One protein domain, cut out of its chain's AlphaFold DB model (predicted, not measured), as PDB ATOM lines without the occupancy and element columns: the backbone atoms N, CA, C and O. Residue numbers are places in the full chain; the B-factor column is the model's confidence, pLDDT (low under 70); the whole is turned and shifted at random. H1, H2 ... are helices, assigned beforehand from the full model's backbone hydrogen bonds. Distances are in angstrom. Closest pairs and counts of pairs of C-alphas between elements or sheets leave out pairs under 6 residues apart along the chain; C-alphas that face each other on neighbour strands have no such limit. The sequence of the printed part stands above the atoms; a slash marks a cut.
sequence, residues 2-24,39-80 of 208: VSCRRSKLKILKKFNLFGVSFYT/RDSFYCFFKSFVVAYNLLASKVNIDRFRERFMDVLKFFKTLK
ATOM      1  N   VAL A   2     -23.413   3.062 -38.271       37.81
ATOM      2  CA  VAL A   2     -23.381   3.520 -39.674       37.81
ATOM      3  C   VAL A   2     -22.654   2.457 -40.501       37.81
ATOM      4  O   VAL A   2     -21.430   2.357 -40.475       37.81
ATOM      5  N   SER A   3     -23.419   1.592 -41.164       45.09
ATOM      6  CA  SER A   3     -22.894   0.561 -42.062       45.09
ATOM      7  C   SER A   3     -22.633   1.165 -43.442       45.09
ATOM      8  O   SER A   3     -23.511   1.805 -44.024       45.09
ATOM      9  N   CYS A   4     -21.427   0.989 -43.985       50.41
ATOM     10  CA  CYS A   4     -21.097   1.472 -45.323       50.41
ATOM     11  C   CYS A   4     -21.899   0.679 -46.378       50.41
ATOM     12  O   CYS A   4     -21.577  -0.471 -46.661       50.41
ATOM     13  N   ARG A   5     -22.927   1.291 -46.987       54.91
ATOM     14  CA  ARG A   5     -23.814   0.679 -48.010       54.91
ATOM     15  C   ARG A   5     -23.150   0.385 -49.368       54.91
ATOM     16  O   ARG A   5     -23.826  -0.003 -50.316       54.91
ATOM     17  N   ARG A   6     -21.837   0.580 -49.523       63.19
ATOM     18  CA  ARG A   6     -21.152   0.293 -50.794       63.19
ATOM     19  C   ARG A   6     -20.949  -1.212 -50.966       63.19
ATOM     20  O   ARG A   6     -20.581  -1.912 -50.028       63.19
ATOM     21  N   SER A   7     -21.117  -1.711 -52.192       71.75
ATOM     22  CA  SER A   7     -20.852  -3.121 -52.501       71.75
ATOM     23  C   SER A   7     -19.393  -3.470 -52.177       71.75
ATOM     24  O   SER A   7     -18.481  -2.825 -52.705       71.75
ATOM     25  N   LYS A   8     -19.173  -4.504 -51.355       72.25
ATOM     26  CA  LYS A   8     -17.850  -4.925 -50.845       72.25
ATOM     27  C   LYS A   8     -16.796  -5.056 -51.951       72.25
ATOM     28  O   LYS A   8     -15.675  -4.588 -51.798       72.25
ATOM     29  N   LEU A   9     -17.188  -5.591 -53.109       71.56
ATOM     30  CA  LEU A   9     -16.303  -5.747 -54.266       71.56
ATOM     31  C   LEU A   9     -15.828  -4.406 -54.848       71.56
ATOM     32  O   LEU A   9     -14.682  -4.312 -55.270       71.56
ATOM     33  N   LYS A  10     -16.658  -3.352 -54.837       74.12
ATOM     34  CA  LYS A  10     -16.248  -2.005 -55.283       74.12
ATOM     35  C   LYS A  10     -15.212  -1.393 -54.338       74.12
ATOM     36  O   LYS A  10     -14.287  -0.738 -54.804       74.12
ATOM     37  N   ILE A  11     -15.339  -1.628 -53.029       72.56
ATOM     38  CA  ILE A  11     -14.345  -1.195 -52.034       72.56
ATOM     39  C   ILE A  11     -13.018  -1.924 -52.269       72.56
ATOM     40  O   ILE A  11     -11.980  -1.278 -52.371       72.56
ATOM     41  N   LEU A  12     -13.061  -3.249 -52.417       70.69
ATOM     42  CA  LEU A  12     -11.864  -4.061 -52.648       70.69
ATOM     43  C   LEU A  12     -11.150  -3.677 -53.947       70.69
ATOM     44  O   LEU A  12      -9.938  -3.492 -53.929       70.69
ATOM     45  N   LYS A  13     -11.905  -3.472 -55.038       71.62
ATOM     46  CA  LYS A  13     -11.370  -2.979 -56.316       71.62
ATOM     47  C   LYS A  13     -10.712  -1.608 -56.170       71.62
ATOM     48  O   LYS A  13      -9.619  -1.407 -56.679       71.62
ATOM     49  N   LYS A  14     -11.341  -0.681 -55.437       71.62
ATOM     50  CA  LYS A  14     -10.827   0.683 -55.239       71.62
ATOM     51  C   LYS A  14      -9.469   0.721 -54.535       71.62
ATOM     52  O   LYS A  14      -8.667   1.598 -54.830       71.62
ATOM     53  N   PHE A  15      -9.236  -0.186 -53.592       65.44
ATOM     54  CA  PHE A  15      -8.017  -0.207 -52.776       65.44
ATOM     55  C   PHE A  15      -7.041  -1.327 -53.160       65.44
ATOM     56  O   PHE A  15      -6.057  -1.529 -52.460       65.44
ATOM     57  N   ASN A  16      -7.313  -2.062 -54.244       65.12
ATOM     58  CA  ASN A  16      -6.533  -3.227 -54.671       65.12
ATOM     59  C   ASN A  16      -6.356  -4.296 -53.561       65.12
ATOM     60  O   ASN A  16      -5.325  -4.953 -53.456       65.12
ATOM     61  N   LEU A  17      -7.372  -4.477 -52.706       65.00
ATOM     62  CA  LEU A  17      -7.318  -5.316 -51.494       65.00
ATOM     63  C   LEU A  17      -7.752  -6.765 -51.726       65.00
ATOM     64  O   LEU A  17      -8.372  -7.390 -50.866       65.00
ATOM     65  N   PHE A  18      -7.464  -7.320 -52.895       58.88
ATOM     66  CA  PHE A  18      -7.994  -8.627 -53.287       58.88
ATOM     67  C   PHE A  18      -7.498  -9.800 -52.417       58.88
ATOM     68  O   PHE A  18      -8.098 -10.867 -52.465       58.88
ATOM     69  N   GLY A  19      -6.459  -9.595 -51.594       57.16
ATOM     70  CA  GLY A  19      -5.931 -10.585 -50.645       57.16
ATOM     71  C   GLY A  19      -6.435 -10.465 -49.203       57.16
ATOM     72  O   GLY A  19      -5.965 -11.194 -48.335       57.16
ATOM     73  N   VAL A  20      -7.369  -9.555 -48.907       64.81
ATOM     74  CA  VAL A  20      -7.883  -9.376 -47.541       64.81
ATOM     75  C   VAL A  20      -8.973 -10.414 -47.250       64.81
ATOM     76  O   VAL A  20     -10.171 -10.122 -47.327       64.81
ATOM     77  N   SER A  21      -8.548 -11.635 -46.909       65.25
ATOM     78  CA  SER A  21      -9.421 -12.797 -46.650       65.25
ATOM     79  C   SER A  21     -10.487 -12.530 -45.582       65.25
ATOM     80  O   SER A  21     -11.611 -13.011 -45.680       65.25
ATOM     81  N   PHE A  22     -10.186 -11.666 -44.611       73.56
ATOM     82  CA  PHE A  22     -11.102 -11.324 -43.524       73.56
ATOM     83  C   PHE A  22     -12.223 -10.335 -43.909       73.56
ATOM     84  O   PHE A  22     -13.115 -10.063 -43.098       73.56
ATOM     85  N   TYR A  23     -12.217  -9.759 -45.119       73.44
ATOM     86  CA  TYR A  23     -13.250  -8.808 -45.564       73.44
ATOM     87  C   TYR A  23     -14.325  -9.461 -46.447       73.44
ATOM     88  O   TYR A  23     -15.508  -9.097 -46.375       73.44
ATOM     89  N   THR A  24     -13.943 -10.446 -47.263       73.56
ATOM     90  CA  THR A  24     -14.857 -11.230 -48.097       73.56
ATOM     91  C   THR A  24     -14.343 -12.652 -48.294       73.56
ATOM     92  O   THR A  24     -13.151 -12.861 -48.465       73.56
ATOM     93  N   ARG A  39      -0.076   7.832 -56.332       51.19
ATOM     94  CA  ARG A  39       1.284   8.125 -55.832       51.19
ATOM     95  C   ARG A  39       1.621   7.828 -54.352       51.19
ATOM     96  O   ARG A  39       2.731   8.142 -53.953       51.19
ATOM     97  N   ASP A  40       0.754   7.209 -53.543       64.94
ATOM     98  CA  ASP A  40       1.095   6.877 -52.146       64.94
ATOM     99  C   ASP A  40       0.501   5.528 -51.683       64.94
ATOM    100  O   ASP A  40      -0.619   5.431 -51.169       64.94
ATOM    101  N   SER A  41       1.281   4.456 -51.873       69.44
ATOM    102  CA  SER A  41       0.943   3.072 -51.482       69.44
ATOM    103  C   SER A  41       0.564   2.961 -49.995       69.44
ATOM    104  O   SER A  41      -0.396   2.276 -49.630       69.44
ATOM    105  N   PHE A  42       1.258   3.719 -49.141       69.06
ATOM    106  CA  PHE A  42       1.042   3.748 -47.695       69.06
ATOM    107  C   PHE A  42      -0.346   4.279 -47.316       69.06
ATOM    108  O   PHE A  42      -1.074   3.646 -46.549       69.06
ATOM    109  N   TYR A  43      -0.760   5.409 -47.894       75.75
ATOM    110  CA  TYR A  43      -2.067   6.007 -47.614       75.75
ATOM    111  C   TYR A  43      -3.210   5.071 -48.026       75.75
ATOM    112  O   TYR A  43      -4.161   4.863 -47.265       75.75
ATOM    113  N   CYS A  44      -3.106   4.452 -49.208       71.00
ATOM    114  CA  CYS A  44      -4.086   3.472 -49.672       71.00
ATOM    115  C   CYS A  44      -4.169   2.263 -48.735       71.00
ATOM    116  O   CYS A  44      -5.279   1.841 -48.395       71.00
ATOM    117  N   PHE A  45      -3.029   1.757 -48.259       74.38
ATOM    118  CA  PHE A  45      -2.969   0.664 -47.292       74.38
ATOM    119  C   PHE A  45      -3.652   1.026 -45.970       74.38
ATOM    120  O   PHE A  45      -4.496   0.268 -45.500       74.38
ATOM    121  N   PHE A  46      -3.398   2.199 -45.390       77.50
ATOM    122  CA  PHE A  46      -4.053   2.612 -44.140       77.50
ATOM    123  C   PHE A  46      -5.551   2.846 -44.301       77.50
ATOM    124  O   PHE A  46      -6.357   2.380 -43.490       77.50
ATOM    125  N   LYS A  47      -5.952   3.511 -45.385       79.31
ATOM    126  CA  LYS A  47      -7.364   3.747 -45.704       79.31
ATOM    127  C   LYS A  47      -8.135   2.438 -45.874       79.31
ATOM    128  O   LYS A  47      -9.314   2.365 -45.530       79.31
ATOM    129  N   SER A  48      -7.448   1.394 -46.325       77.88
ATOM    130  CA  SER A  48      -7.955   0.029 -46.383       77.88
ATOM    131  C   SER A  48      -8.424  -0.487 -45.015       77.88
ATOM    132  O   SER A  48      -9.555  -0.963 -44.892       77.88
ATOM    133  N   PHE A  49      -7.618  -0.299 -43.961       80.06
ATOM    134  CA  PHE A  49      -7.956  -0.699 -42.593       80.06
ATOM    135  C   PHE A  49      -9.081   0.149 -42.019       80.06
ATOM    136  O   PHE A  49      -9.976  -0.395 -41.377       80.06
ATOM    137  N   VAL A  50      -9.078   1.458 -42.287       83.75
ATOM    138  CA  VAL A  50     -10.162   2.364 -41.871       83.75
ATOM    139  C   VAL A  50     -11.505   1.856 -42.385       83.75
ATOM    140  O   VAL A  50     -12.465   1.752 -41.621       83.75
ATOM    141  N   VAL A  51     -11.561   1.465 -43.657       81.44
ATOM    142  CA  VAL A  51     -12.783   0.934 -44.266       81.44
ATOM    143  C   VAL A  51     -13.101  -0.477 -43.767       81.44
ATOM    144  O   VAL A  51     -14.254  -0.754 -43.443       81.44
ATOM    145  N   ALA A  52     -12.113  -1.368 -43.658       78.94
ATOM    146  CA  ALA A  52     -12.333  -2.738 -43.190       78.94
ATOM    147  C   ALA A  52     -12.897  -2.773 -41.761       78.94
ATOM    148  O   ALA A  52     -13.886  -3.456 -41.467       78.94
ATOM    149  N   TYR A  53     -12.315  -1.965 -40.879       82.56
ATOM    150  CA  TYR A  53     -12.682  -1.900 -39.475       82.56
ATOM    151  C   TYR A  53     -13.823  -0.914 -39.174       82.56
ATOM    152  O   TYR A  53     -14.188  -0.780 -38.008       82.56
ATOM    153  N   ASN A  54     -14.449  -0.298 -40.188       84.38
ATOM    154  CA  ASN A  54     -15.460   0.757 -40.017       84.38
ATOM    155  C   ASN A  54     -15.006   1.827 -39.000       84.38
ATOM    156  O   ASN A  54     -15.774   2.252 -38.134       84.38
ATOM    157  N   LEU A  55     -13.736   2.230 -39.072       83.38
ATOM    158  CA  LEU A  55     -13.208   3.295 -38.224       83.38
ATOM    159  C   LEU A  55     -13.750   4.633 -38.728       83.38
ATOM    160  O   LEU A  55     -13.853   4.858 -39.935       83.38
ATOM    161  N   LEU A  56     -14.075   5.542 -37.807       80.88
ATOM    162  CA  LEU A  56     -14.390   6.911 -38.200       80.88
ATOM    163  C   LEU A  56     -13.126   7.564 -38.759       80.88
ATOM    164  O   LEU A  56     -12.106   7.607 -38.075       80.88
ATOM    165  N   ALA A  57     -13.213   8.107 -39.975       74.62
ATOM    166  CA  ALA A  57     -12.094   8.793 -40.619       74.62
ATOM    167  C   ALA A  57     -11.568   9.962 -39.768       74.62
ATOM    168  O   ALA A  57     -10.365  10.166 -39.696       74.62
ATOM    169  N   SER A  58     -12.450  10.651 -39.033       73.38
ATOM    170  CA  SER A  58     -12.073  11.715 -38.093       73.38
ATOM    171  C   SER A  58     -11.190  11.242 -36.935       73.38
ATOM    172  O   SER A  58     -10.469  12.041 -36.350       73.38
ATOM    173  N   LYS A  59     -11.221   9.947 -36.596       74.06
ATOM    174  CA  LYS A  59     -10.408   9.366 -35.517       74.06
ATOM    175  C   LYS A  59      -9.043   8.864 -35.990       74.06
ATOM    176  O   LYS A  59      -8.233   8.475 -35.154       74.06
ATOM    177  N   VAL A  60      -8.785   8.826 -37.299       78.31
ATOM    178  CA  VAL A  60      -7.553   8.268 -37.872       78.31
ATOM    179  C   VAL A  60      -6.839   9.353 -38.668       78.31
ATOM    180  O   VAL A  60      -7.214   9.653 -39.797       78.31
ATOM    181  N   ASN A  61      -5.784   9.921 -38.086       79.75
ATOM    182  CA  ASN A  61      -4.923  10.880 -38.772       79.75
ATOM    183  C   ASN A  61      -3.796  10.126 -39.497       79.75
ATOM    184  O   ASN A  61      -2.814   9.726 -38.873       79.75
ATOM    185  N   ILE A  62      -3.981   9.879 -40.798       75.00
ATOM    186  CA  ILE A  62      -3.044   9.095 -41.621       75.00
ATOM    187  C   ILE A  62      -1.711   9.830 -41.807       75.00
ATOM    188  O   ILE A  62      -0.665   9.186 -41.777       75.00
ATOM    189  N   ASP A  63      -1.740  11.156 -41.917       74.44
ATOM    190  CA  ASP A  63      -0.534  11.962 -42.124       74.44
ATOM    191  C   ASP A  63       0.382  11.890 -40.895       74.44
ATOM    192  O   ASP A  63       1.577  11.637 -41.024       74.44
ATOM    193  N   ARG A  64      -0.198  11.917 -39.685       75.56
ATOM    194  CA  ARG A  64       0.544  11.692 -38.431       75.56
ATOM    195  C   ARG A  64       1.229  10.319 -38.381       75.56
ATOM    196  O   ARG A  64       2.325  10.197 -37.841       75.56
ATOM    197  N   PHE A  65       0.599   9.276 -38.927       77.25
ATOM    198  CA  PHE A  65       1.178   7.926 -38.939       77.25
ATOM    199  C   PHE A  65       2.387   7.799 -39.869       77.25
ATOM    200  O   PHE A  65       3.224   6.928 -39.645       77.25
ATOM    201  N   ARG A  66       2.504   8.655 -40.890       70.44
ATOM    202  CA  ARG A  66       3.638   8.639 -41.822       70.44
ATOM    203  C   ARG A  66       4.956   8.980 -41.126       70.44
ATOM    204  O   ARG A  66       5.988   8.418 -41.468       70.44
ATOM    205  N   GLU A  67       4.904   9.870 -40.143       73.75
ATOM    206  CA  GLU A  67       6.091  10.429 -39.490       73.75
ATOM    207  C   GLU A  67       6.522   9.642 -38.244       73.75
ATOM    208  O   GLU A  67       7.660   9.757 -37.797       73.75
ATOM    209  N   ARG A  68       5.628   8.827 -37.661       81.44
ATOM    210  CA  ARG A  68       5.853   8.171 -36.364       81.44
ATOM    211  C   ARG A  68       5.598   6.672 -36.416       81.44
ATOM    212  O   ARG A  68       4.481   6.192 -36.213       81.44
ATOM    213  N   PHE A  69       6.676   5.910 -36.578       77.69
ATOM    214  CA  PHE A  69       6.637   4.444 -36.577       77.69
ATOM    215  C   PHE A  69       6.002   3.854 -35.302       77.69
ATOM    216  O   PHE A  69       5.215   2.909 -35.372       77.69
ATOM    217  N   MET A  70       6.265   4.446 -34.131       78.56
ATOM    218  CA  MET A  70       5.684   3.984 -32.861       78.56
ATOM    219  C   MET A  70       4.157   4.130 -32.812       78.56
ATOM    220  O   MET A  70       3.465   3.249 -32.294       78.56
ATOM    221  N   ASP A  71       3.615   5.193 -33.403       81.81
ATOM    222  CA  ASP A  71       2.169   5.404 -33.471       81.81
ATOM    223  C   ASP A  71       1.517   4.369 -34.390       81.81
ATOM    224  O   ASP A  71       0.468   3.811 -34.056       81.81
ATOM    225  N   VAL A  72       2.177   4.033 -35.501       80.94
ATOM    226  CA  VAL A  72       1.754   2.957 -36.406       80.94
ATOM    227  C   VAL A  72       1.687   1.617 -35.673       80.94
ATOM    228  O   VAL A  72       0.674   0.914 -35.752       80.94
ATOM    229  N   LEU A  73       2.729   1.269 -34.914       81.81
ATOM    230  CA  LEU A  73       2.748   0.036 -34.127       81.81
ATOM    231  C   LEU A  73       1.621   0.007 -33.092       81.81
ATOM    232  O   LEU A  73       0.920  -1.002 -32.973       81.81
ATOM    233  N   LYS A  74       1.395   1.112 -32.374       85.94
ATOM    234  CA  LYS A  74       0.318   1.233 -31.379       85.94
ATOM    235  C   LYS A  74      -1.069   1.131 -32.017       85.94
ATOM    236  O   LYS A  74      -1.954   0.468 -31.466       85.94
ATOM    237  N   PHE A  75      -1.256   1.727 -33.192       86.75
ATOM    238  CA  PHE A  75      -2.485   1.622 -33.972       86.75
ATOM    239  C   PHE A  75      -2.770   0.173 -34.362       86.75
ATOM    240  O   PHE A  75      -3.846  -0.347 -34.062       86.75
ATOM    241  N   PHE A  76      -1.789  -0.521 -34.945       85.94
ATOM    242  CA  PHE A  76      -1.955  -1.929 -35.292       85.94
ATOM    243  C   PHE A  76      -2.154  -2.806 -34.061       85.94
ATOM    244  O   PHE A  76      -3.013  -3.682 -34.105       85.94
ATOM    245  N   LYS A  77      -1.444  -2.565 -32.953       88.12
ATOM    246  CA  LYS A  77      -1.669  -3.280 -31.686       88.12
ATOM    247  C   LYS A  77      -3.127  -3.141 -31.241       88.12
ATOM    248  O   LYS A  77      -3.787  -4.146 -31.002       88.12
ATOM    249  N   THR A  78      -3.659  -1.923 -31.258       89.38
ATOM    250  CA  THR A  78      -5.060  -1.650 -30.904       89.38
ATOM    251  C   THR A  78      -6.027  -2.370 -31.842       89.38
ATOM    252  O   THR A  78      -6.960  -3.016 -31.378       89.38
ATOM    253  N   LEU A  79      -5.797  -2.327 -33.161       88.88
ATOM    254  CA  LEU A  79      -6.623  -3.063 -34.121       88.88
ATOM    255  C   LEU A  79      -6.560  -4.572 -33.898       88.88
ATOM    256  O   LEU A  79      -7.580  -5.251 -34.025       88.88
ATOM    257  N   LYS A  80      -5.381  -5.105 -33.564       88.31
ATOM    258  CA  LYS A  80      -5.182  -6.529 -33.300       88.31
ATOM    259  C   LYS A  80      -5.925  -6.988 -32.045       88.31
ATOM    260  O   LYS A  80      -6.414  -8.112 -32.091       88.31
TER     261      LYS A  80
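Overview. This is residues 2 to 24 and 39 to 80 of the 208 residues of the protein "S4 domain-containing protein" of Theileria equi strain WA (UniProt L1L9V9). Four short helices make this domain, with few contacts between them: H2 lies between H1 and H3, and H4 folds back after H3, clear of H2. The printed part has 65 residues with four named helices, H1 to H4 in order, and no named strand; the class is all helix. It is compact, with a radius of gyration of the C-alphas of 12.2 A and spans of 33 by 28 by 21 A.

Along the chain. H1 is residues 8 to 15, 11.1 A long, from C-alpha 8 at (-17.850, -4.925, -50.845). H2 is residues 41 to 52, 16.7 A; H3 residues 62 to 67, 9.5 A; H4 residues 69 to 80, 16.5 A, to C-alpha 80 at (-5.182, -6.529, -33.300).

Arrangement. H1 and H2 only just touch, with 3 pairs of C-alphas within 8 A, through residues 44 to 48 of H2 alone; the closest C-alphas, Phe 15 and Cys 44, are 6.2 A apart. They run opposite ways at a shallow tilt of 20 degrees. H2 and H3, a helical hairpin, only just touch, with 3 pairs within 8 A, through residues 43 to 47 of H2 alone; the closest C-alphas are Tyr 43 and Ile 62, 6.8 A. H3 and H4 are close but not clearly touching, closest at the C-alphas of Phe 65 and Val 72, 5.6 A. H2 and H4 are apart. Every O i to N i+4 pair is within hydrogen-bond range in H1 and H4, 7 of 8 in H2 and 1 of 2 in H3.

Size, cuts and confidence. Residues 25 to 38 are not printed; C-alphas 24 and 39 are 26.4 A apart across the cut. Residues 2 to 6, 15 to 21 and 39 to 42 have pLDDT under 70.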